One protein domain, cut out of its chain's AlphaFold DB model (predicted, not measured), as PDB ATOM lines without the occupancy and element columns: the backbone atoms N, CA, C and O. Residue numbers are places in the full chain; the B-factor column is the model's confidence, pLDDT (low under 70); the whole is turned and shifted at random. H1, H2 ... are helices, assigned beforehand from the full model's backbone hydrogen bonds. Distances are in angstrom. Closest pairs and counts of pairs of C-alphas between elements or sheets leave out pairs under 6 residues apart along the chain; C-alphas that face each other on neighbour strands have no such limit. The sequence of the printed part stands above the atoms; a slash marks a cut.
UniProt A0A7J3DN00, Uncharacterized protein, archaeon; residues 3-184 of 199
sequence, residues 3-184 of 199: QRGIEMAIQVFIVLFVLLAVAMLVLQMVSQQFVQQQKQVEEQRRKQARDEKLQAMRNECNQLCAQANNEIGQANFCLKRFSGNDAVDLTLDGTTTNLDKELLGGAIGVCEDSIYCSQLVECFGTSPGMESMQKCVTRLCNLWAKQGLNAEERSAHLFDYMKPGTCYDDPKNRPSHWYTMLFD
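Overview. This is residues 3 to 184 of the 199 residues of an uncharacterized protein of archaeon (UniProt A0A7J3DN00). One very long helix, H1, sticks out like a handle from a compact head; its residues 3 to 42 stand free, and only its far part reaches the head. In the head H1 and the short H2 make a helical hairpin, H3 and H4 pack on H2, H5 lies beyond H4, and the unnamed stretch of residues 80 to 116 joins H2 to H3 with two short antiparallel pairings in it or at its end. The printed part has 182 residues with seven named helices, H1 to H7 in order, and no named strand; the class is all helix. The whole is extended, with a radius of gyration of the C-alphas of 28.3 A and spans of 111 by 35 by 25 A, the free arm of H1 making much of the length.

Arrangement. H1, residues 3 to 67, touches H2, residues 71 to 79, with residues 61 to 67 alone; the closest C-alphas, of Leu 64 and Phe 77, are 5.3 A apart. This hairpin has a shallow tilt of 23 degrees, opposite ways. H1 touches H3, residues 117 to 120, with residues 57 to 61 alone; the closest C-alphas, of Cys 61 and Cys 117, are 5.3 A apart. H2 touches H4, residues 130 to 146, at a steep tilt of 49 degrees, opposite ways, with the C-alphas of Cys 78 and Cys 136 closest at 5.2 A. H3 touches H4 too, the C-alphas of Ser 118 and Ser 132 being closest at 5.2 A. H4 touches H5, residues 151 to 161, at a steep tilt of 49 degrees, opposite ways; the closest C-alphas, of Cys 141 and Arg 154, are 6.2 A apart. H4 and H7, residues 178 to 183, only just touch, with 3 pairs of C-alphas within 8 A, the closest being those of Gln 134 and Leu 182 at 7.0 A. H6, residues 166 to 169, touches no helix. Every O i to N i+4 pair is within hydrogen-bond range in H1, H2, H4, H5 and H7; H3 and H6 are too short for such a pair.

Along the chain. H1 begins at C-alpha 3, (-45.748, -38.560, 18.269), and ends at C-alpha 67, (45.131, -26.217, 47.871), 96.4 A away. H2 is 12.1 A long, H3 5.1 A, H4 24.6 A, H5 15.5 A, H6 5.7 A and H7 8.7 A. H7 ends at C-alpha 183, (47.796, -43.441, 26.140).

Size, cuts and confidence. The two C-alphas farthest apart, of Gln 3 and Gly 148, are 110.8 A apart. Without residues 3 to 42 the body spans 51 by 35 by 25 A. The printed part has no cut. The link from H2 to H3, 37 residues, is long. The mean pLDDT of the printed part is 89.6, and residues 3 to 6 are under 70.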
ATOM      1  N   GLN A   3     -46.997 -38.591  19.055       54.41
ATOM      2  CA  GLN A   3     -45.748 -38.560  18.269       54.41
ATOM      3  C   GLN A   3     -44.827 -37.362  18.583       54.41
ATOM      4  O   GLN A   3     -43.615 -37.535  18.607       54.41
ATOM      5  N   ARG A   4     -45.370 -36.186  18.945       55.22
ATOM      6  CA  ARG A   4     -44.561 -34.983  19.260       55.22
ATOM      7  C   ARG A   4     -43.674 -35.117  20.507       55.22
ATOM      8  O   ARG A   4     -42.628 -34.483  20.576       55.22
ATOM      9  N   GLY A   5     -44.076 -35.929  21.489       56.66
ATOM     10  CA  GLY A   5     -43.275 -36.161  22.699       56.66
ATOM     11  C   GLY A   5     -42.058 -37.058  22.453       56.66
ATOM     12  O   GLY A   5     -41.026 -36.874  23.087       56.66
ATOM     13  N   ILE A   6     -42.167 -37.992  21.500       69.06
ATOM     14  CA  ILE A   6     -41.078 -38.902  21.125       69.06
ATOM     15  C   ILE A   6     -40.029 -38.156  20.288       69.06
ATOM     16  O   ILE A   6     -38.842 -38.303  20.552       69.06
ATOM     17  N   GLU A   7     -40.444 -37.291  19.355       70.38
ATOM     18  CA  GLU A   7     -39.513 -36.439  18.594       70.38
ATOM     19  C   GLU A   7     -38.726 -35.476  19.493       70.38
ATOM     20  O   GLU A   7     -37.508 -35.390  19.358       70.38
ATOM     21  N   MET A   8     -39.376 -34.814  20.464       74.69
ATOM     22  CA  MET A   8     -38.659 -33.961  21.427       74.69
ATOM     23  C   MET A   8     -37.678 -34.756  22.297       74.69
ATOM     24  O   MET A   8     -36.569 -34.289  22.544       74.69
ATOM     25  N   ALA A   9     -38.054 -35.959  22.741       76.06
ATOM     26  CA  ALA A   9     -37.164 -36.806  23.532       76.06
ATOM     27  C   ALA A   9     -35.930 -37.243  22.723       76.06
ATOM     28  O   ALA A   9     -34.809 -37.144  23.217       76.06
ATOM     29  N   ILE A  10     -36.114 -37.653  21.463       82.25
ATOM     30  CA  ILE A  10     -35.014 -38.028  20.562       82.25
ATOM     31  C   ILE A  10     -34.073 -36.839  20.328       82.25
ATOM     32  O   ILE A  10     -32.854 -36.996  20.386       82.25
ATOM     33  N   GLN A  11     -34.617 -35.639  20.121       82.94
ATOM     34  CA  GLN A  11     -33.819 -34.436  19.886       82.94
ATOM     35  C   GLN A  11     -32.958 -34.067  21.107       82.94
ATOM     36  O   GLN A  11     -31.780 -33.748  20.952       82.94
ATOM     37  N   VAL A  12     -33.504 -34.191  22.322       85.69
ATOM     38  CA  VAL A  12     -32.748 -33.992  23.572       85.69
ATOM     39  C   VAL A  12     -31.633 -35.030  23.716       85.69
ATOM     40  O   VAL A  12     -30.513 -34.663  24.069       85.69
ATOM     41  N   PHE A  13     -31.896 -36.299  23.391       88.31
ATOM     42  CA  PHE A  13     -30.876 -37.354  23.417       88.31
ATOM     43  C   PHE A  13     -29.727 -37.089  22.439       88.31
ATOM     44  O   PHE A  13     -28.569 -37.269  22.810       88.31
ATOM     45  N   ILE A  14     -30.025 -36.617  21.223       86.88
ATOM     46  CA  ILE A  14     -29.004 -36.263  20.226       86.88
ATOM     47  C   ILE A  14     -28.125 -35.117  20.742       86.88
ATOM     48  O   ILE A  14     -26.901 -35.215  20.681       86.88
ATOM     49  N   VAL A  15     -28.721 -34.058  21.303       90.94
ATOM     50  CA  VAL A  15     -27.965 -32.924  21.867       90.94
ATOM     51  C   VAL A  15     -27.074 -33.369  23.034       90.94
ATOM     52  O   VAL A  15     -25.916 -32.963  23.109       90.94
ATOM     53  N   LEU A  16     -27.573 -34.249  23.906       90.06
ATOM     54  CA  LEU A  16     -26.801 -34.832  25.009       90.06
ATOM     55  C   LEU A  16     -25.616 -35.672  24.514       90.06
ATOM     56  O   LEU A  16     -24.520 -35.571  25.062       90.06
ATOM     57  N   PHE A  17     -25.815 -36.462  23.458       92.69
ATOM     58  CA  PHE A  17     -24.751 -37.266  22.853       92.69
ATOM     59  C   PHE A  17     -23.666 -36.396  22.215       92.69
ATOM     60  O   PHE A  17     -22.478 -36.665  22.388       92.69
ATOM     61  N   VAL A  18     -24.063 -35.327  21.521       92.69
ATOM     62  CA  VAL A  18     -23.126 -34.354  20.943       92.69
ATOM     63  C   VAL A  18     -22.334 -33.653  22.048       92.69
ATOM     64  O   VAL A  18     -21.114 -33.550  21.944       92.69
ATOM     65  N   LEU A  19     -22.987 -33.238  23.139       91.19
ATOM     66  CA  LEU A  19     -22.307 -32.642  24.294       91.19
ATOM     67  C   LEU A  19     -21.292 -33.598  24.929       91.19
ATOM     68  O   LEU A  19     -20.177 -33.179  25.235       91.19
ATOM     69  N   LEU A  20     -21.637 -34.880  25.083       91.75
ATOM     70  CA  LEU A  20     -20.715 -35.901  25.590       91.75
ATOM     71  C   LEU A  20     -19.514 -36.119  24.661       91.75
ATOM     72  O   LEU A  20     -18.383 -36.197  25.139       91.75
ATOM     73  N   ALA A  21     -19.738 -36.174  23.346       92.31
ATOM     74  CA  ALA A  21     -18.664 -36.331  22.366       92.31
ATOM     75  C   ALA A  21     -17.699 -35.132  22.377       92.31
ATOM     76  O   ALA A  21     -16.481 -35.314  22.388       92.31
ATOM     77  N   VAL A  22     -18.234 -33.908  22.449       91.44
ATOM     78  CA  VAL A  22     -17.430 -32.684  22.575       91.44
ATOM     79  C   VAL A  22     -16.659 -32.673  23.898       91.44
ATOM     80  O   VAL A  22     -15.469 -32.371  23.902       91.44
ATOM     81  N   ALA A  23     -17.290 -33.064  25.010       92.56
ATOM     82  CA  ALA A  23     -16.622 -33.149  26.307       92.56
ATOM     83  C   ALA A  23     -15.452 -34.149  26.294       92.56
ATOM     84  O   ALA A  23     -14.374 -33.827  26.792       92.56
ATOM     85  N   MET A  24     -15.618 -35.328  25.680       90.75
ATOM     86  CA  MET A  24     -14.524 -36.297  25.531       90.75
ATOM     87  C   MET A  24     -13.370 -35.749  24.686       90.75
ATOM     88  O   MET A  24     -12.216 -35.925  25.070       90.75
ATOM     89  N   LEU A  25     -13.657 -35.059  23.578       87.56
ATOM     90  CA  LEU A  25     -12.619 -34.447  22.738       87.56
ATOM     91  C   LEU A  25     -11.820 -33.380  23.495       87.56
ATOM     92  O   LEU A  25     -10.591 -33.366  23.432       87.56
ATOM     93  N   VAL A  26     -12.502 -32.519  24.257       87.12
ATOM     94  CA  VAL A  26     -11.841 -31.502  25.086       87.12
ATOM     95  C   VAL A  26     -10.977 -32.162  26.163       87.12
ATOM     96  O   VAL A  26      -9.823 -31.777  26.340       87.12
ATOM     97  N   LEU A  27     -11.483 -33.198  26.839       86.31
ATOM     98  CA  LEU A  27     -10.716 -33.940  27.846       86.31
ATOM     99  C   LEU A  27      -9.476 -34.624  27.252       86.31
ATOM    100  O   LEU A  27      -8.418 -34.608  27.881       86.31
ATOM    101  N   GLN A  28      -9.572 -35.183  26.041       83.69
ATOM    102  CA  GLN A  28      -8.428 -35.780  25.344       83.69
ATOM    103  C   GLN A  28      -7.348 -34.742  25.016       83.69
ATOM    104  O   GLN A  28      -6.171 -34.989  25.280       83.69
ATOM    105  N   MET A  29      -7.733 -33.568  24.505       83.06
ATOM    106  CA  MET A  29      -6.790 -32.479  24.225       83.06
ATOM    107  C   MET A  29      -6.103 -31.972  25.497       83.06
ATOM    108  O   MET A  29      -4.884 -31.804  25.519       83.06
ATOM    109  N   VAL A  30      -6.866 -31.785  26.577       84.50
ATOM    110  CA  VAL A  30      -6.329 -31.363  27.879       84.50
ATOM    111  C   VAL A  30      -5.368 -32.416  28.440       84.50
ATOM    112  O   VAL A  30      -4.275 -32.074  28.887       84.50
ATOM    113  N   SER A  31      -5.712 -33.705  28.358       81.38
ATOM    114  CA  SER A  31      -4.836 -34.798  28.796       81.38
ATOM    115  C   SER A  31      -3.508 -34.823  28.030       81.38
ATOM    116  O   SER A  31      -2.450 -34.946  28.649       81.38
ATOM    117  N   GLN A  32      -3.537 -34.633  26.708       82.75
ATOM    118  CA  GLN A  32      -2.320 -34.566  25.891       82.75
ATOM    119  C   GLN A  32      -1.438 -33.365  26.260       82.75
ATOM    120  O   GLN A  32      -0.220 -33.521  26.374       82.75
ATOM    121  N   GLN A  33      -2.035 -32.195  26.514       78.00
ATOM    122  CA  GLN A  33      -1.299 -31.013  26.974       78.00
ATOM    123  C   GLN A  33      -0.645 -31.232  28.346       78.00
ATOM    124  O   GLN A  33       0.517 -30.870  28.527       78.00
ATOM    125  N   PHE A  34      -1.339 -31.879  29.289       82.81
ATOM    126  CA  PHE A  34      -0.771 -32.203  30.602       82.81
ATOM    127  C   PHE A  34       0.426 -33.155  30.507       82.81
ATOM    128  O   PHE A  34       1.439 -32.919  31.162       82.81
ATOM    129  N   VAL A  35       0.350 -34.200  29.675       85.25
ATOM    130  CA  VAL A  35       1.467 -35.145  29.488       85.25
ATOM    131  C   VAL A  35       2.685 -34.450  28.873       85.25
ATOM    132  O   VAL A  35       3.811 -34.685  29.308       85.25
ATOM    133  N   GLN A  36       2.482 -33.573  27.886       82.38
ATOM    134  CA  GLN A  36       3.579 -32.811  27.281       82.38
ATOM    135  C   GLN A  36       4.231 -31.845  28.278       82.38
ATOM    136  O   GLN A  36       5.457 -31.808  28.369       82.38
ATOM    137  N   GLN A  37       3.434 -31.115  29.066       83.62
ATOM    138  CA  GLN A  37       3.963 -30.234  30.110       83.62
ATOM    139  C   GLN A  37       4.724 -31.010  31.188       83.62
ATOM    140  O   GLN A  37       5.791 -30.571  31.607       83.62
ATOM    141  N   GLN A  38       4.229 -32.178  31.612       85.25
ATOM    142  CA  GLN A  38       4.938 -33.020  32.579       85.25
ATOM    143  C   GLN A  38       6.312 -33.453  32.063       85.25
ATOM    144  O   GLN A  38       7.288 -33.328  32.800       85.25
ATOM    145  N   LYS A  39       6.411 -33.884  30.798       86.62
ATOM    146  CA  LYS A  39       7.698 -34.248  30.184       86.62
ATOM    147  C   LYS A  39       8.677 -33.076  30.156       86.62
ATOM    148  O   LYS A  39       9.815 -33.230  30.581       86.62
ATOM    149  N   GLN A  40       8.221 -31.894  29.740       87.12
ATOM    150  CA  GLN A  40       9.066 -30.694  29.713       87.12
ATOM    151  C   GLN A  40       9.557 -30.293  31.110       87.12
ATOM    152  O   GLN A  40      10.716 -29.920  31.277       87.12
ATOM    153  N   VAL A  41       8.693 -30.388  32.125       89.00
ATOM    154  CA  VAL A  41       9.066 -30.104  33.519       89.00
ATOM    155  C   VAL A  41      10.067 -31.136  34.042       89.00
ATOM    156  O   VAL A  41      11.000 -30.770  34.753       89.00
ATOM    157  N   GLU A  42       9.903 -32.413  33.698       88.00
ATOM    158  CA  GLU A  42      10.843 -33.465  34.087       88.00
ATOM    159  C   GLU A  42      12.218 -33.277  33.428       88.00
ATOM    160  O   GLU A  42      13.232 -33.304  34.124       88.00
ATOM    161  N   GLU A  43      12.263 -33.005  32.123       88.50
ATOM    162  CA  GLU A  43      13.501 -32.702  31.391       88.50
ATOM    163  C   GLU A  43      14.221 -31.480  31.977       88.50
ATOM    164  O   GLU A  43      15.430 -31.519  32.212       88.50
ATOM    165  N   GLN A  44      13.483 -30.408  32.287       90.31
ATOM    166  CA  GLN A  44      14.048 -29.226  32.944       90.31
ATOM    167  C   GLN A  44      14.621 -29.549  34.324       90.31
ATOM    168  O   GLN A  44      15.717 -29.092  34.645       90.31
ATOM    169  N   ARG A  45      13.922 -30.362  35.126       90.38
ATOM    170  CA  ARG A  45      14.420 -30.798  36.438       90.38
ATOM    171  C   ARG A  45      15.695 -31.624  36.320       90.38
ATOM    172  O   ARG A  45      16.630 -31.376  37.075       90.38
ATOM    173  N   ARG A  46      15.759 -32.571  35.377       89.94
ATOM    174  CA  ARG A  46      16.965 -33.383  35.135       89.94
ATOM    175  C   ARG A  46      18.141 -32.509  34.712       89.94
ATOM    176  O   ARG A  46      19.222 -32.625  35.280       89.94
ATOM    177  N   LYS A  47      17.906 -31.577  33.785       93.62
ATOM    178  CA  LYS A  47      18.921 -30.618  33.340       93.62
ATOM    179  C   LYS A  47      19.439 -29.761  34.494       93.62
ATOM    180  O   LYS A  47      20.647 -29.626  34.653       93.62
ATOM    181  N   GLN A  48      18.541 -29.226  35.318       94.12
ATOM    182  CA  GLN A  48      18.923 -28.429  36.478       94.12
ATOM    183  C   GLN A  48      19.733 -29.255  37.487       94.12
ATOM    184  O   GLN A  48      20.782 -28.800  37.930       94.12
ATOM    185  N   ALA A  49      19.306 -30.483  37.799       92.38
ATOM    186  CA  ALA A  49      20.033 -31.370  38.707       92.38
ATOM    187  C   ALA A  49      21.441 -31.710  38.186       92.38
ATOM    188  O   ALA A  49      22.405 -31.707  38.953       92.38
ATOM    189  N   ARG A  50      21.579 -31.958  36.877       94.38
ATOM    190  CA  ARG A  50      22.879 -32.145  36.223       94.38
ATOM    191  C   ARG A  50      23.754 -30.902  36.361       94.38
ATOM    192  O   ARG A  50      24.912 -31.021  36.751       94.38
ATOM    193  N   ASP A  51      23.218 -29.724  36.051       95.31
ATOM    194  CA  ASP A  51      23.969 -28.466  36.087       95.31
ATOM    195  C   ASP A  51      24.409 -28.125  37.527       95.31
ATOM    196  O   ASP A  51      25.556 -27.734  37.751       95.31
ATOM    197  N   GLU A  52      23.547 -28.361  38.521       95.56
ATOM    198  CA  GLU A  52      23.871 -28.236  39.948       95.56
ATOM    199  C   GLU A  52      24.984 -29.207  40.366       95.56
ATOM    200  O   GLU A  52      25.940 -28.802  41.035       95.56
ATOM    201  N   LYS A  53      24.911 -30.472  39.931       95.19
ATOM    202  CA  LYS A  53      25.931 -31.483  40.228       95.19
ATOM    203  C   LYS A  53      27.271 -31.140  39.584       95.19
ATOM    204  O   LYS A  53      28.293 -31.148  40.266       95.19
ATOM    205  N   LEU A  54      27.271 -30.745  38.312       95.88
ATOM    206  CA  LEU A  54      28.468 -30.273  37.614       95.88
ATOM    207  C   LEU A  54      29.084 -29.052  38.296       95.88
ATOM    208  O   LEU A  54      30.306 -28.972  38.431       95.88
ATOM    209  N   GLN A  55      28.263 -28.106  38.752       96.75
ATOM    210  CA  GLN A  55      28.758 -26.948  39.486       96.75
ATOM    211  C   GLN A  55      29.374 -27.355  40.830       96.75
ATOM    212  O   GLN A  55      30.435 -26.844  41.189       96.75
ATOM    213  N   ALA A  56      28.761 -28.290  41.560       97.06
ATOM    214  CA  ALA A  56      29.315 -28.821  42.803       97.06
ATOM    215  C   ALA A  56      30.667 -29.518  42.575       97.06
ATOM    216  O   ALA A  56      31.631 -29.219  43.280       97.06
ATOM    217  N   MET A  57      30.771 -30.351  41.535       97.25
ATOM    218  CA  MET A  57      32.025 -30.998  41.132       97.25
ATOM    219  C   MET A  57      33.103 -29.960  40.800       97.25
ATOM    220  O   MET A  57      34.220 -30.031  41.309       97.25
ATOM    221  N   ARG A  58      32.766 -28.937  39.999       96.81
ATOM    222  CA  ARG A  58      33.681 -27.830  39.669       96.81
ATOM    223  C   ARG A  58      34.134 -27.077  40.916       96.81
ATOM    224  O   ARG A  58      35.310 -26.745  41.024       96.81
ATOM    225  N   ASN A  59      33.233 -26.814  41.860       97.69
ATOM    226  CA  ASN A  59      33.568 -26.136  43.111       97.69
ATOM    227  C   ASN A  59      34.555 -26.960  43.947       97.69
ATOM    228  O   ASN A  59      35.539 -26.402  44.428       97.69
ATOM    229  N   GLU A  60      34.338 -28.269  44.075       97.88
ATOM    230  CA  GLU A  60      35.275 -29.158  44.768       97.88
ATOM    231  C   GLU A  60      36.646 -29.175  44.072       97.88
ATOM    232  O   GLU A  60      37.680 -29.002  44.719       97.88
ATOM    233  N   CYS A  61      36.673 -29.279  42.743       97.44
ATOM    234  CA  CYS A  61      37.919 -29.219  41.979       97.44
ATOM    235  C   CYS A  61      38.646 -27.880  42.129       97.44
ATOM    236  O   CYS A  61      39.867 -27.863  42.264       97.44
ATOM    237  N   ASN A  62      37.918 -26.760  42.149       96.62
ATOM    238  CA  ASN A  62      38.486 -25.438  42.410       96.62
ATOM    239  C   ASN A  62      39.093 -25.353  43.817       96.62
ATOM    240  O   ASN A  62      40.172 -24.790  43.984       96.62
ATOM    241  N   GLN A  63      38.439 -25.938  44.826       97.06
ATOM    242  CA  GLN A  63      38.972 -25.996  46.190       97.06
ATOM    243  C   GLN A  63      40.260 -26.823  46.256       97.06
ATOM    244  O   GLN A  63      41.245 -26.366  46.835       97.06
ATOM    245  N   LEU A  64      40.283 -28.000  45.624       97.00
ATOM    246  CA  LEU A  64      41.487 -28.827  45.534       97.00
ATOM    247  C   LEU A  64      42.605 -28.114  44.770       97.00
ATOM    248  O   LEU A  64      43.753 -28.126  45.209       97.00
ATOM    249  N   CYS A  65      42.274 -27.434  43.671       95.38
ATOM    250  CA  CYS A  65      43.238 -26.659  42.901       95.38
ATOM    251  C   CYS A  65      43.838 -25.508  43.725       95.38
ATOM    252  O   CYS A  65      45.053 -25.314  43.724       95.38
ATOM    253  N   ALA A  66      43.022 -24.788  44.500       94.44
ATOM    254  CA  ALA A  66      43.501 -23.735  45.396       94.44
ATOM    255  C   ALA A  66      44.442 -24.269  46.495       94.44
ATOM    256  O   ALA A  66      45.330 -23.553  46.958       94.44
ATOM    257  N   GLN A  67      44.276 -25.532  46.897       93.81
ATOM    258  CA  GLN A  67      45.131 -26.217  47.871       93.81
ATOM    259  C   GLN A  67      46.371 -26.872  47.239       93.81
ATOM    260  O   GLN A  67      47.252 -27.351  47.954       93.81
ATOM    261  N   ALA A  68      46.487 -26.882  45.911       93.06
ATOM    262  CA  ALA A  68      47.544 -27.573  45.181       93.06
ATOM    263  C   ALA A  68      48.858 -26.763  45.087       93.06
ATOM    264  O   ALA A  68      49.494 -26.661  44.034       93.06
ATOM    265  N   ASN A  69      49.285 -26.198  46.220       90.50
ATOM    266  CA  ASN A  69      50.496 -25.380  46.360       90.50
ATOM    267  C   ASN A  69      51.792 -26.197  46.536       90.50
ATOM    268  O   ASN A  69      52.886 -25.635  46.509       90.50
ATOM    269  N   ASN A  70      51.682 -27.513  46.713       90.81
ATOM    270  CA  ASN A  70      52.792 -28.454  46.846       90.81
ATOM    271  C   ASN A  70      52.496 -29.750  46.070       90.81
ATOM    272  O   ASN A  70      51.381 -29.948  45.589       90.81
ATOM    273  N   GLU A  71      53.480 -30.645  45.952       90.81
ATOM    274  CA  GLU A  71      53.358 -31.868  45.136       90.81
ATOM    275  C   GLU A  71      52.231 -32.805  45.599       90.81
ATOM    276  O   GLU A  71      51.569 -33.423  44.769       90.81
ATOM    277  N   ILE A  72      51.961 -32.871  46.907       91.81
ATOM    278  CA  ILE A  72      50.884 -33.701  47.466       91.81
ATOM    279  C   ILE A  72      49.517 -33.104  47.119       91.81
ATOM    280  O   ILE A  72      48.633 -33.815  46.652       91.81
ATOM    281  N   GLY A  73      49.341 -31.791  47.292       93.19
ATOM    282  CA  GLY A  73      48.101 -31.108  46.913       93.19
ATOM    283  C   GLY A  73      47.823 -31.211  45.409       93.19
ATOM    284  O   GLY A  73      46.686 -31.426  44.997       93.19
ATOM    285  N   GLN A  74      48.876 -31.146  44.588       92.94
ATOM    286  CA  GLN A  74      48.793 -31.378  43.144       92.94
ATOM    287  C   GLN A  74      48.337 -32.798  42.814       92.94
ATOM    288  O   GLN A  74      47.440 -32.972  41.992       92.94
ATOM    289  N   ALA A  75      48.909 -33.803  43.478       93.38
ATOM    290  CA  ALA A  75      48.478 -35.183  43.313       93.38
ATOM    291  C   ALA A  75      47.019 -35.380  43.741       93.38
ATOM    292  O   ALA A  75      46.262 -35.996  43.000       93.38
ATOM    293  N   ASN A  76      46.587 -34.793  44.861       94.94
ATOM    294  CA  ASN A  76      45.197 -34.878  45.318       94.94
ATOM    295  C   ASN A  76      44.208 -34.308  44.291       94.94
ATOM    296  O   ASN A  76      43.173 -34.920  44.041       94.94
ATOM    297  N   PHE A  77      44.534 -33.173  43.665       95.81
ATOM    298  CA  PHE A  77      43.737 -32.633  42.560       95.81
ATOM    299  C   PHE A  77      43.678 -33.615  41.380       95.81
ATOM    300  O   PHE A  77      42.599 -33.902  40.869       95.81
ATOM    301  N   CYS A  78      44.826 -34.153  40.968       94.81
ATOM    302  CA  CYS A  78      44.922 -35.054  39.821       94.81
ATOM    303  C   CYS A  78      44.232 -36.407  40.037       94.81
ATOM    304  O   CYS A  78      43.690 -36.975  39.094       94.81
ATOM    305  N   LEU A  79      44.234 -36.915  41.270       94.75
ATOM    306  CA  LEU A  79      43.594 -38.178  41.644       94.75
ATOM    307  C   LEU A  79      42.091 -38.030  41.891       94.75
ATOM    308  O   LEU A  79      41.383 -39.037  41.943       94.75
ATOM    309  N   LYS A  80      41.578 -36.804  42.069       96.38
ATOM    310  CA  LYS A  80      40.155 -36.604  42.334       96.38
ATOM    311  C   LYS A  80      39.337 -36.952  41.094       96.38
ATOM    312  O   LYS A  80      39.377 -36.268  40.068       96.38
ATOM    313  N   ARG A  81      38.534 -37.996  41.272       95.69
ATOM    314  CA  ARG A  81      37.592 -38.547  40.309       95.69
ATOM    315  C   ARG A  81      36.200 -38.606  40.920       95.69
ATOM    316  O   ARG A  81      36.047 -38.993  42.077       95.69
ATOM    317  N   PHE A  82      35.199 -38.266  40.128       96.12
ATOM    318  CA  PHE A  82      33.791 -38.432  40.452       96.12
ATOM    319  C   PHE A  82      33.299 -39.717  39.795       96.12
ATOM    320  O   PHE A  82      33.424 -39.885  38.584       96.12
ATOM    321  N   SER A  83      32.816 -40.645  40.619       94.50
ATOM    322  CA  SER A  83      32.372 -41.975  40.195       94.50
ATOM    323  C   SER A  83      31.336 -42.538  41.168       94.50
ATOM    324  O   SER A  83      31.198 -42.032  42.285       94.50
ATOM    325  N   GLY A  84      30.603 -43.581  40.770       90.25
ATOM    326  CA  GLY A  84      29.567 -44.185  41.614       90.25
ATOM    327  C   GLY A  84      28.458 -43.185  41.946       90.25
ATOM    328  O   GLY A  84      27.840 -42.625  41.049       90.25
ATOM    329  N   ASN A  85      28.228 -42.906  43.231       89.12
ATOM    330  CA  ASN A  85      27.194 -41.949  43.659       89.12
ATOM    331  C   ASN A  85      27.469 -40.506  43.190       89.12
ATOM    332  O   ASN A  85      26.543 -39.698  43.065       89.12
ATOM    333  N   ASP A  86      28.725 -40.191  42.872       92.38
ATOM    334  CA  ASP A  86      29.140 -38.878  42.381       92.38
ATOM    335  C   ASP A  86      29.105 -38.772  40.845       92.38
ATOM    336  O   ASP A  86      29.342 -37.691  40.312       92.38
ATOM    337  N   ALA A  87      28.758 -39.851  40.130       93.44
ATOM    338  CA  ALA A  87      28.595 -39.860  38.672       93.44
ATOM    339  C   ALA A  87      27.456 -38.938  38.211       93.44
ATOM    340  O   ALA A  87      26.460 -38.776  38.921       93.44
ATOM    341  N   VAL A  88      27.566 -38.339  37.029       94.56
ATOM    342  CA  VAL A  88      26.587 -37.360  36.532       94.56
ATOM    343  C   VAL A  88      26.100 -37.738  35.141       94.56
ATOM    344  O   VAL A  88      26.902 -37.944  34.244       94.56
ATOM    345  N   ASP A  89      24.782 -37.799  34.974       93.94
ATOM    346  CA  ASP A  89      24.118 -38.043  33.690       93.94
ATOM    347  C   ASP A  89      24.231 -36.777  32.821       93.94
ATOM    348  O   ASP A  89      23.485 -35.807  33.001       93.94
ATOM    349  N   LEU A  90      25.240 -36.734  31.949       93.06
ATOM    350  CA  LEU A  90      25.536 -35.581  31.095       93.06
ATOM    351  C   LEU A  90      24.590 -35.529  29.891       93.06
ATOM    352  O   LEU A  90      24.116 -34.442  29.527       93.06
ATOM    353  N   THR A  91      24.292 -36.705  29.340       92.12
ATOM    354  CA  THR A  91      23.449 -36.960  28.167       92.12
ATOM    355  C   THR A  91      21.946 -36.889  28.459       92.12
ATOM    356  O   THR A  91      21.156 -36.754  27.524       92.12
ATOM    357  N   LEU A  92      21.553 -36.856  29.738       90.44
ATOM    358  CA  LEU A  92      20.176 -36.763  30.245       90.44
ATOM    359  C   LEU A  92      19.293 -37.970  29.896       90.44
ATOM    360  O   LEU A  92      18.061 -37.852  29.848       90.44
ATOM    361  N   ASP A  93      19.898 -39.132  29.661       89.94
ATOM    362  CA  ASP A  93      19.184 -40.342  29.254       89.94
ATOM    363  C   ASP A  93      18.704 -41.202  30.439       89.94
ATOM    364  O   ASP A  93      17.931 -42.148  30.264       89.94
ATOM    365  N   GLY A  94      19.068 -40.813  31.665       88.12
ATOM    366  CA  GLY A  94      18.733 -41.503  32.905       88.12
ATOM    367  C   GLY A  94      19.782 -42.516  33.363       88.12
ATOM    368  O   GLY A  94      19.537 -43.213  34.350       88.12
ATOM    369  N   THR A  95      20.924 -42.614  32.685       91.00
ATOM    370  CA  THR A  95      22.049 -43.476  33.062       91.00
ATOM    371  C   THR A  95      23.332 -42.658  33.243       91.00
ATOM    372  O   THR A  95      23.328 -41.443  33.107       91.00
ATOM    373  N   THR A  96      24.417 -43.300  33.685       92.06
ATOM    374  CA  THR A  96      25.728 -42.639  33.875       92.06
ATOM    375  C   THR A  96      26.866 -43.424  33.229       92.06
ATOM    376  O   THR A  96      28.035 -43.217  33.524       92.06
ATOM    377  N   THR A  97      26.533 -44.381  32.367       92.38
ATOM    378  CA  THR A  97      27.501 -45.289  31.741       92.38
ATOM    379  C   THR A  97      27.780 -44.901  30.292       92.38
ATOM    380  O   THR A  97      28.367 -45.683  29.546       92.38
ATOM    381  N   ASN A  98      27.332 -43.718  29.865       93.75
ATOM    382  CA  ASN A  98      27.477 -43.263  28.493       93.75
ATOM    383  C   ASN A  98      28.737 -42.439  28.280       93.75
ATOM    384  O   ASN A  98      29.348 -41.904  29.207       93.75
ATOM    385  N   LEU A  99      29.095 -42.337  27.002       94.06
ATOM    386  CA  LEU A  99      30.114 -41.431  26.513       94.06
ATOM    387  C   LEU A  99      29.479 -40.071  26.205       94.06
ATOM    388  O   LEU A  99      28.739 -39.943  25.229       94.06
ATOM    389  N   ASP A 100      29.841 -39.046  26.967       95.00
ATOM    390  CA  ASP A 100      29.546 -37.660  26.615       95.00
ATOM    391  C   ASP A 100      30.716 -37.056  25.836       95.00
ATOM    392  O   ASP A 100      31.864 -37.154  26.263       95.00
ATOM    393  N   LYS A 101      30.440 -36.433  24.686       92.25
ATOM    394  CA  LYS A 101      31.464 -35.778  23.852       92.25
ATOM    395  C   LYS A 101      31.516 -34.269  24.042       92.25
ATOM    396  O   LYS A 101      32.507 -33.646  23.677       92.25
ATOM    397  N   GLU A 102      30.473 -33.671  24.604       90.31
ATOM    398  CA  GLU A 102      30.337 -32.217  24.684       90.31
ATOM    399  C   GLU A 102      31.193 -31.622  25.809       90.31
ATOM    400  O   GLU A 102      31.732 -30.523  25.656       90.31
ATOM    401  N   LEU A 103      31.404 -32.357  26.908       88.31
ATOM    402  CA  LEU A 103      32.122 -31.890  28.096       88.31
ATOM    403  C   LEU A 103      33.532 -31.370  27.784       88.31
ATOM    404  O   LEU A 103      33.964 -30.386  28.385       88.31
ATOM    405  N   LEU A 104      34.239 -32.015  26.848       85.62
ATOM    406  CA  LEU A 104      35.597 -31.648  26.424       85.62
ATOM    407  C   LEU A 104      35.654 -30.989  25.034       85.62
ATOM    408  O   LEU A 104      36.723 -30.936  24.424       85.62
ATOM    409  N   GLY A 105      34.537 -30.471  24.516       77.19
ATOM    410  CA  GLY A 105      34.524 -29.720  23.253       77.19
ATOM    411  C   GLY A 105      34.321 -30.562  21.986       77.19
ATOM    412  O   GLY A 105      34.812 -30.196  20.919       77.19
ATOM    413  N   GLY A 106      33.609 -31.687  22.077       74.81
ATOM    414  CA  GLY A 106      32.964 -32.379  20.950       74.81
ATOM    415  C   GLY A 106      33.773 -33.498  20.285       74.81
ATOM    416  O   GLY A 106      33.197 -34.473  19.802       74.81
ATOM    417  N   ALA A 107      35.104 -33.397  20.252       74.81
ATOM    418  CA  ALA A 107      35.955 -34.402  19.598       74.81
ATOM    419  C   ALA A 107      36.387 -35.546  20.532       74.81
ATOM    420  O   ALA A 107      36.658 -36.655  20.072       74.81
ATOM    421  N   ILE A 108      36.459 -35.266  21.833       87.38
ATOM    422  CA  ILE A 108      36.978 -36.178  22.850       87.38
ATOM    423  C   ILE A 108      35.871 -36.418  23.864       87.38
ATOM    424  O   ILE A 108      35.330 -35.473  24.430       87.38
ATOM    425  N   GLY A 109      35.539 -37.685  24.076       91.69
ATOM    426  CA  GLY A 109      34.498 -38.100  24.994       91.69
ATOM    427  C   GLY A 109      35.012 -38.538  26.358       91.69
ATOM    428  O   GLY A 109      36.167 -38.953  26.511       91.69
ATOM    429  N   VAL A 110      34.117 -38.458  27.338       94.25
ATOM    430  CA  VAL A 110      34.317 -38.820  28.741       94.25
ATOM    431  C   VAL A 110      33.175 -39.717  29.193       94.25
ATOM    432  O   VAL A 110      32.020 -39.462  28.854       94.25
ATOM    433  N   CYS A 111      33.492 -40.765  29.954       95.56
ATOM    434  CA  CYS A 111      32.461 -41.536  30.631       95.56
ATOM    435  C   CYS A 111      31.859 -40.738  31.791       95.56
ATOM    436  O   CYS A 111      32.569 -40.227  32.660       95.56
ATOM    437  N   GLU A 112      30.536 -40.671  31.822       95.19
ATOM    438  CA  GLU A 112      29.732 -39.974  32.836       95.19
ATOM    439  C   GLU A 112      29.974 -40.454  34.284       95.19
ATOM    440  O   GLU A 112      29.771 -39.708  35.249       95.19
ATOM    441  N   ASP A 113      30.458 -41.686  34.440       95.31
ATOM    442  CA  ASP A 113      30.797 -42.333  35.708       95.31
ATOM    443  C   ASP A 113      32.270 -42.220  36.116       95.31
ATOM    444  O   ASP A 113      32.666 -42.779  37.145       95.31
ATOM    445  N   SER A 114      33.095 -41.530  35.331       95.00
ATOM    446  CA  SER A 114      34.530 -41.420  35.587       95.00
ATOM    447  C   SER A 114      35.072 -40.085  35.080       95.00
ATOM    448  O   SER A 114      35.808 -40.009  34.094       95.00
ATOM    449  N   ILE A 115      34.706 -39.013  35.786       95.62
ATOM    450  CA  ILE A 115      35.115 -37.642  35.454       95.62
ATOM    451  C   ILE A 115      36.186 -37.173  36.439       95.62
ATOM    452  O   ILE A 115      35.992 -37.235  37.652       95.62
ATOM    453  N   TYR A 116      37.308 -36.666  35.938       95.62
ATOM    454  CA  TYR A 116      38.433 -36.177  36.742       95.62
ATOM    455  C   TYR A 116      38.425 -34.657  36.884       95.62
ATOM    456  O   TYR A 116      38.004 -33.931  35.982       95.62
ATOM    457  N   CYS A 117      38.979 -34.134  37.981       95.88
ATOM    458  CA  CYS A 117      39.066 -32.684  38.172       95.88
ATOM    459  C   CYS A 117      39.847 -31.956  37.071       95.88
ATOM    460  O   CYS A 117      39.457 -30.858  36.669       95.88
ATOM    461  N   SER A 118      40.885 -32.585  36.520       93.44
ATOM    462  CA  SER A 118      41.650 -32.064  35.380       93.44
ATOM    463  C   SER A 118      40.819 -31.890  34.101       93.44
ATOM    464  O   SER A 118      41.186 -31.103  33.232       93.44
ATOM    465  N   GLN A 119      39.688 -32.592  33.975       94.06
ATOM    466  CA  GLN A 119      38.752 -32.439  32.855       94.06
ATOM    467  C   GLN A 119      37.783 -31.270  33.067       94.06
ATOM    468  O   GLN A 119      37.246 -30.733  32.104       94.06
ATOM    469  N   LEU A 120      37.557 -30.863  34.319       93.94
ATOM    470  CA  LEU A 120      36.549 -29.867  34.672       93.94
ATOM    471  C   LEU A 120      37.130 -28.467  34.864       93.94
ATOM    472  O   LEU A 120      36.474 -27.489  34.510       93.94
ATOM    473  N   VAL A 121      38.318 -28.346  35.451       93.31
ATOM    474  CA  VAL A 121      38.856 -27.065  35.930       93.31
ATOM    475  C   VAL A 121      40.290 -26.851  35.450       93.31
ATOM    476  O   VAL A 121      41.102 -27.776  35.430       93.31
ATOM    477  N   GLU A 122      40.600 -25.607  35.084       88.62
ATOM    478  CA  GLU A 122      41.973 -25.160  34.857       88.62
ATOM    479  C   GLU A 122      42.731 -25.101  36.182       88.62
ATOM    480  O   GLU A 122      42.351 -24.395  37.115       88.62
ATOM    481  N   CYS A 123      43.836 -25.832  36.247       86.69
ATOM    482  CA  CYS A 123      44.764 -25.785  37.361       86.69
ATOM    483  C   CYS A 123      46.196 -25.763  36.829       86.69
ATOM    484  O   CYS A 123      46.450 -26.207  35.716       86.69
ATOM    485  N   PHE A 124      47.152 -25.240  37.598       82.25
ATOM    486  CA  PHE A 124      48.574 -25.205  37.206       82.25
ATOM    487  C   PHE A 124      48.882 -24.435  35.907       82.25
ATOM    488  O   PHE A 124      49.876 -24.738  35.243       82.25
ATOM    489  N   GLY A 125      48.048 -23.450  35.550       75.62
ATOM    490  CA  GLY A 125      48.197 -22.667  34.319       75.62
ATOM    491  C   GLY A 125      47.967 -23.490  33.051       75.62
ATOM    492  O   GLY A 125      48.667 -23.290  32.059       75.62
ATOM    493  N   THR A 126      47.063 -24.473  33.112       73.50
ATOM    494  CA  THR A 126      46.589 -25.220  31.942       73.50
ATOM    495  C   THR A 126      45.101 -25.113  31.779       73.50
ATOM    496  O   THR A 126      44.371 -25.305  32.751       73.50
ATOM    497  N   SER A 127      44.658 -24.988  30.533       79.19
ATOM    498  CA  SER A 127      43.252 -25.142  30.185       79.19
ATOM    499  C   SER A 127      42.712 -26.519  30.617       79.19
ATOM    500  O   SER A 127      43.457 -27.508  30.603       79.19
ATOM    501  N   PRO A 128      41.428 -26.610  31.017       77.50
ATOM    502  CA  PRO A 128      40.811 -27.885  31.374       77.50
ATOM    503  C   PRO A 128      40.803 -28.844  30.175       77.50
ATOM    504  O   PRO A 128      40.750 -28.414  29.022       77.50
ATOM    505  N   GLY A 129      40.833 -30.150  30.446       81.00
ATOM    506  CA  GLY A 129      40.780 -31.193  29.420       81.00
ATOM    507  C   GLY A 129      42.105 -31.934  29.238       81.00
ATOM    508  O   GLY A 129      42.770 -32.277  30.217       81.00
ATOM    509  N   MET A 130      42.470 -32.240  27.989       82.88
ATOM    510  CA  MET A 130      43.588 -33.150  27.684       82.88
ATOM    511  C   MET A 130      44.942 -32.661  28.198       82.88
ATOM    512  O   MET A 130      45.692 -33.456  28.759       82.88
ATOM    513  N   GLU A 131      45.254 -31.370  28.047       83.94
ATOM    514  CA  GLU A 131      46.539 -30.828  28.507       83.94
ATOM    515  C   GLU A 131      46.683 -30.974  30.030       83.94
ATOM    516  O   GLU A 131      47.709 -31.446  30.526       83.94
ATOM    517  N   SER A 132      45.630 -30.625  30.773       86.38
ATOM    518  CA  SER A 132      45.585 -30.763  32.231       86.38
ATOM    519  C   SER A 132      45.719 -32.229  32.665       86.38
ATOM    520  O   SER A 132      46.512 -32.536  33.558       86.38
ATOM    521  N   MET A 133      45.043 -33.163  31.982       89.06
ATOM    522  CA  MET A 133      45.195 -34.605  32.238       89.06
ATOM    523  C   MET A 133      46.625 -35.097  32.003       89.06
ATOM    524  O   MET A 133      47.174 -35.799  32.850       89.06
ATOM    525  N   GLN A 134      47.260 -34.691  30.903       89.75
ATOM    526  CA  GLN A 134      48.638 -35.082  30.606       89.75
ATOM    527  C   GLN A 134      49.616 -34.556  31.662       89.75
ATOM    528  O   GLN A 134      50.475 -35.301  32.137       89.75
ATOM    529  N   LYS A 135      49.459 -33.300  32.107       90.50
ATOM    530  CA  LYS A 135      50.272 -32.774  33.215       90.50
ATOM    531  C   LYS A 135      50.005 -33.514  34.521       90.50
ATOM    532  O   LYS A 135      50.947 -33.722  35.284       90.50
ATOM    533  N   CYS A 136      48.768 -33.929  34.776       92.75
ATOM    534  CA  CYS A 136      48.439 -34.734  35.942       92.75
ATOM    535  C   CYS A 136      49.144 -36.090  35.937       92.75
ATOM    536  O   CYS A 136      49.773 -36.431  36.938       92.75
ATOM    537  N   VAL A 137      49.147 -36.804  34.807       92.44
ATOM    538  CA  VAL A 137      49.916 -38.050  34.655       92.44
ATOM    539  C   VAL A 137      51.392 -37.814  34.978       92.44
ATOM    540  O   VAL A 137      51.939 -38.464  35.867       92.44
ATOM    541  N   THR A 138      52.023 -36.820  34.346       91.88
ATOM    542  CA  THR A 138      53.440 -36.501  34.580       91.88
ATOM    543  C   THR A 138      53.730 -36.169  36.045       91.88
ATOM    544  O   THR A 138      54.729 -36.623  36.604       91.88
ATOM    545  N   ARG A 139      52.866 -35.389  36.704       92.25
ATOM    546  CA  ARG A 139      53.038 -35.015  38.117       92.25
ATOM    547  C   ARG A 139      52.936 -36.220  39.048       92.25
ATOM    548  O   ARG A 139      53.785 -36.354  39.925       92.25
ATOM    549  N   LEU A 140      51.952 -37.097  38.839       94.25
ATOM    550  CA  LEU A 140      51.786 -38.319  39.632       94.25
ATOM    551  C   LEU A 140      52.992 -39.250  39.470       94.25
ATOM    552  O   LEU A 140      53.604 -39.656  40.457       94.25
ATOM    553  N   CYS A 141      53.413 -39.483  38.229       93.94
ATOM    554  CA  CYS A 141      54.582 -40.297  37.916       93.94
ATOM    555  C   CYS A 141      55.875 -39.762  38.548       93.94
ATOM    556  O   CYS A 141      56.678 -40.539  39.072       93.94
ATOM    557  N   ASN A 142      56.075 -38.442  38.538       93.25
ATOM    558  CA  ASN A 142      57.230 -37.805  39.171       93.25
ATOM    559  C   ASN A 142      57.180 -37.895  40.699       93.25
ATOM    560  O   ASN A 142      58.212 -38.137  41.327       93.25
ATOM    561  N   LEU A 143      55.999 -37.724  41.298       94.50
ATOM    562  CA  LEU A 143      55.816 -37.865  42.741       94.50
ATOM    563  C   LEU A 143      56.193 -39.277  43.199       94.50
ATOM    564  O   LEU A 143      56.993 -39.433  44.120       94.50
ATOM    565  N   TRP A 144      55.676 -40.303  42.529       94.56
ATOM    566  CA  TRP A 144      55.987 -41.691  42.861       94.56
ATOM    567  C   TRP A 144      57.455 -42.046  42.598       94.56
ATOM    568  O   TRP A 144      58.061 -42.765  43.389       94.56
ATOM    569  N   ALA A 145      58.078 -41.472  41.563       94.44
ATOM    570  CA  ALA A 145      59.517 -41.632  41.326       94.44
ATOM    571  C   ALA A 145      60.348 -41.133  42.515       94.44
ATOM    572  O   ALA A 145      61.279 -41.799  42.962       94.44
ATOM    573  N   LYS A 146      59.984 -39.968  43.063       94.75
ATOM    574  CA  LYS A 146      60.638 -39.389  44.245       94.75
ATOM    575  C   LYS A 146      60.417 -40.212  45.513       94.75
ATOM    576  O   LYS A 146      61.234 -40.134  46.424       94.75
ATOM    577  N   GLN A 147      59.343 -40.995  45.566       94.88
ATOM    578  CA  GLN A 147      59.074 -41.952  46.642       94.88
ATOM    579  C   GLN A 147      59.865 -43.264  46.486       94.88
ATOM    580  O   GLN A 147      59.778 -44.127  47.353       94.88
ATOM    581  N   GLY A 148      60.664 -43.401  45.421       94.94
ATOM    582  CA  GLY A 148      61.529 -44.555  45.183       94.94
ATOM    583  C   GLY A 148      60.878 -45.683  44.384       94.94
ATOM    584  O   GLY A 148      61.495 -46.735  44.247       94.94
ATOM    585  N   LEU A 149      59.671 -45.473  43.849       94.94
ATOM    586  CA  LEU A 149      58.970 -46.484  43.058       94.94
ATOM    587  C   LEU A 149      59.643 -46.641  41.692       94.94
ATOM    588  O   LEU A 149      59.954 -45.657  41.006       94.94
ATOM    589  N   ASN A 150      59.837 -47.888  41.278       92.88
ATOM    590  CA  ASN A 150      60.385 -48.217  39.969       92.88
ATOM    591  C   ASN A 150      59.351 -47.969  38.844       92.88
ATOM    592  O   ASN A 150      58.205 -47.592  39.081       92.88
ATOM    593  N   ALA A 151      59.751 -48.101  37.577       88.50
ATOM    594  CA  ALA A 151      58.867 -47.787  36.447       88.50
ATOM    595  C   ALA A 151      57.609 -48.673  36.370       88.50
ATOM    596  O   ALA A 151      56.542 -48.172  36.013       88.50
ATOM    597  N   GLU A 152      57.726 -49.950  36.727       89.25
ATOM    598  CA  GLU A 152      56.620 -50.909  36.722       89.25
ATOM    599  C   GLU A 152      55.620 -50.580  37.838       89.25
ATOM    600  O   GLU A 152      54.435 -50.406  37.569       89.25
ATOM    601  N   GLU A 153      56.112 -50.347  39.059       91.12
ATOM    602  CA  GLU A 153      55.291 -49.943  40.208       91.12
ATOM    603  C   GLU A 153      54.524 -48.647  39.923       91.12
ATOM    604  O   GLU A 153      53.320 -48.557  40.160       91.12
ATOM    605  N   ARG A 154      55.196 -47.639  39.356       91.19
ATOM    606  CA  ARG A 154      54.556 -46.365  38.992       91.19
ATOM    607  C   ARG A 154      53.467 -46.537  37.938       91.19
ATOM    608  O   ARG A 154      52.447 -45.858  38.011       91.19
ATOM    609  N   SER A 155      53.685 -47.419  36.969       88.19
ATOM    610  CA  SER A 155      52.714 -47.700  35.908       88.19
ATOM    611  C   SER A 155      51.492 -48.433  36.462       88.19
ATOM    612  O   SER A 155      50.369 -48.030  36.171       88.19
ATOM    613  N   ALA A 156      51.694 -49.403  37.361       88.06
ATOM    614  CA  ALA A 156      50.609 -50.066  38.083       88.06
ATOM    615  C   ALA A 156      49.782 -49.070  38.917       88.06
ATOM    616  O   ALA A 156      48.557 -49.042  38.816       88.06
ATOM    617  N   HIS A 157      50.443 -48.174  39.660       90.12
ATOM    618  CA  HIS A 157      49.756 -47.101  40.380       90.12
ATOM    619  C   HIS A 157      48.973 -46.182  39.435       90.12
ATOM    620  O   HIS A 157      47.820 -45.851  39.711       90.12
ATOM    621  N   LEU A 158      49.565 -45.780  38.308       89.94
ATOM    622  CA  LEU A 158      48.880 -44.940  37.331       89.94
ATOM    623  C   LEU A 158      47.617 -45.626  36.803       89.94
ATOM    624  O   LEU A 158      46.565 -44.991  36.764       89.94
ATOM    625  N   PHE A 159      47.708 -46.908  36.455       86.31
ATOM    626  CA  PHE A 159      46.568 -47.701  36.013       86.31
ATOM    627  C   PHE A 159      45.477 -47.799  37.086       86.31
ATOM    628  O   PHE A 159      44.291 -47.695  36.768       86.31
ATOM    629  N   ASP A 160      45.833 -47.981  38.355       86.56
ATOM    630  CA  ASP A 160      44.857 -48.083  39.445       86.56
ATOM    631  C   ASP A 160      44.074 -46.793  39.679       86.56
ATOM    632  O   ASP A 160      42.883 -46.841  40.000       86.56
ATOM    633  N   TYR A 161      44.706 -45.644  39.450       87.31
ATOM    634  CA  TYR A 161      44.083 -44.347  39.685       87.31
ATOM    635  C   TYR A 161      43.447 -43.715  38.448       87.31
ATOM    636  O   TYR A 161      42.455 -42.998  38.587       87.31
ATOM    637  N   MET A 162      43.978 -43.969  37.252       88.62
ATOM    638  CA  MET A 162      43.455 -43.466  35.979       88.62
ATOM    639  C   MET A 162      42.604 -44.551  35.317       88.62
ATOM    640  O   MET A 162      43.082 -45.321  34.489       88.62
ATOM    641  N   LYS A 163      41.323 -44.618  35.690       89.88
ATOM    642  CA  LYS A 163      40.343 -45.551  35.134       89.88
ATOM    643  C   LYS A 163      39.431 -44.817  34.139       89.88
ATOM    644  O   LYS A 163      38.892 -43.762  34.481       89.88
ATOM    645  N   PRO A 164      39.207 -45.367  32.935       91.00
ATOM    646  CA  PRO A 164      38.459 -44.673  31.893       91.00
ATOM    647  C   PRO A 164      36.951 -44.552  32.174       91.00
ATOM    648  O   PRO A 164      36.353 -43.585  31.719       91.00
ATOM    649  N   GLY A 165      36.369 -45.455  32.971       93.12
ATOM    650  CA  GLY A 165      34.919 -45.539  33.221       93.12
ATOM    651  C   GLY A 165      34.257 -46.651  32.409       93.12
ATOM    652  O   GLY A 165      34.889 -47.222  31.520       93.12
ATOM    653  N   THR A 166      33.003 -46.985  32.720       94.50
ATOM    654  CA  THR A 166      32.318 -48.149  32.112       94.50
ATOM    655  C   THR A 166      32.026 -47.963  30.626       94.50
ATOM    656  O   THR A 166      32.047 -48.928  29.866       94.50
ATOM    657  N   CYS A 167      31.830 -46.724  30.167       93.38
ATOM    658  CA  CYS A 167      31.560 -46.456  28.754       93.38
ATOM    659  C   CYS A 167      32.725 -46.867  27.829       93.38
ATOM    660  O   CYS A 167      32.517 -47.059  26.631       93.38
ATOM    661  N   TYR A 168      33.942 -47.010  28.365       93.31
ATOM    662  CA  TYR A 168      35.135 -47.411  27.615       93.31
ATOM    663  C   TYR A 168      35.158 -48.898  27.245       93.31
ATOM    664  O   TYR A 168      35.856 -49.296  26.306       93.31
ATOM    665  N   ASP A 169      34.373 -49.713  27.950       91.69
ATOM    666  CA  ASP A 169      34.270 -51.145  27.685       91.69
ATOM    667  C   ASP A 169      33.616 -51.418  26.321       91.69
ATOM    668  O   ASP A 169      33.886 -52.455  25.714       91.69
ATOM    669  N   ASP A 170      32.821 -50.475  25.790       92.19
ATOM    670  CA  ASP A 170      32.320 -50.527  24.413       92.19
ATOM    671  C   ASP A 170      33.432 -50.130  23.417       92.19
ATOM    672  O   ASP A 170      33.859 -48.965  23.384       92.19
ATOM    673  N   PRO A 171      33.866 -51.046  22.524       91.44
ATOM    674  CA  PRO A 171      34.880 -50.759  21.512       91.44
ATOM    675  C   PRO A 171      34.553 -49.566  20.603       91.44
ATOM    676  O   PRO A 171      35.466 -48.946  20.067       91.44
ATOM    677  N   LYS A 172      33.274 -49.211  20.425       92.31
ATOM    678  CA  LYS A 172      32.863 -48.051  19.615       92.31
ATOM    679  C   LYS A 172      33.237 -46.718  20.256       92.31
ATOM    680  O   LYS A 172      33.421 -45.734  19.541       92.31
ATOM    681  N   ASN A 173      33.343 -46.680  21.582       92.50
ATOM    682  CA  ASN A 173      33.662 -45.465  22.324       92.50
ATOM    683  C   ASN A 173      35.173 -45.224  22.387       92.50
ATOM    684  O   ASN A 173      35.599 -44.064  22.345       92.50
ATOM    685  N   ARG A 174      35.977 -46.301  22.415       91.50
ATOM    686  CA  ARG A 174      37.441 -46.257  22.587       91.50
ATOM    687  C   ARG A 174      38.150 -45.243  21.680       91.50
ATOM    688  O   ARG A 174      38.901 -44.442  22.236       91.50
ATOM    689  N   PRO A 175      37.897 -45.157  20.357       90.44
ATOM    690  CA  PRO A 175      38.667 -44.267  19.483       90.44
ATOM    691  C   PRO A 175      38.462 -42.780  19.766       90.44
ATOM    692  O   PRO A 175      39.308 -41.970  19.415       90.44
ATOM    693  N   SER A 176      37.328 -42.410  20.368       90.44
ATOM    694  CA  SER A 176      37.004 -41.021  20.712       90.44
ATOM    695  C   SER A 176      37.146 -40.713  22.199       90.44
ATOM    696  O   SER A 176      36.879 -39.590  22.604       90.44
ATOM    697  N   HIS A 177      37.534 -41.680  23.028       93.69
ATOM    698  CA  HIS A 177      37.601 -41.504  24.474       93.69
ATOM    699  C   HIS A 177      38.943 -40.902  24.909       93.69
ATOM    700  O   HIS A 177      39.998 -41.262  24.381       93.69
ATOM    701  N   TRP A 178      38.918 -40.022  25.915       91.88
ATOM    702  CA  TRP A 178      40.115 -39.334  26.414       91.88
ATOM    703  C   TRP A 178      41.257 -40.284  26.803       91.88
ATOM    704  O   TRP A 178      42.422 -39.948  26.612       91.88
ATOM    705  N   TYR A 179      40.927 -41.466  27.330       92.19
ATOM    706  CA  TYR A 179      41.914 -42.446  27.789       92.19
ATOM    707  C   TYR A 179      42.776 -42.967  26.640       92.19
ATOM    708  O   TYR A 179      43.999 -42.939  26.730       92.19
ATOM    709  N   THR A 180      42.142 -43.339  25.522       91.25
ATOM    710  CA  THR A 180      42.854 -43.706  24.292       91.25
ATOM    711  C   THR A 180      43.678 -42.527  23.804       91.25
ATOM    712  O   THR A 180      44.872 -42.665  23.597       91.25
ATOM    713  N   MET A 181      43.089 -41.330  23.720       87.88
ATOM    714  CA  MET A 181      43.806 -40.138  23.243       87.88
ATOM    715  C   MET A 181      45.068 -39.817  24.055       87.88
ATOM    716  O   MET A 181      45.993 -39.200  23.532       87.88
ATOM    717  N   LEU A 182      45.097 -40.198  25.334       88.00
ATOM    718  CA  LEU A 182      46.222 -39.942  26.226       88.00
ATOM    719  C   LEU A 182      47.303 -41.030  26.161       88.00
ATOM    720  O   LEU A 182      48.483 -40.715  26.316       88.00
ATOM    721  N   PHE A 183      46.909 -42.289  25.965       88.69
ATOM    722  CA  PHE A 183      47.796 -43.441  26.140       88.69
ATOM    723  C   PHE A 183      48.051 -44.261  24.867       88.69
ATOM    724  O   PHE A 183      48.942 -45.107  24.881       88.69
ATOM    725  N   ASP A 184      47.343 -43.990  23.770       86.25
ATOM    726  CA  ASP A 184      47.481 -44.691  22.490       86.25
ATOM    727  C   ASP A 184      48.786 -44.296  21.785       86.25
ATOM    728  O   ASP A 184      48.868 -43.331  21.017       86.25
TER     729      ASP A 184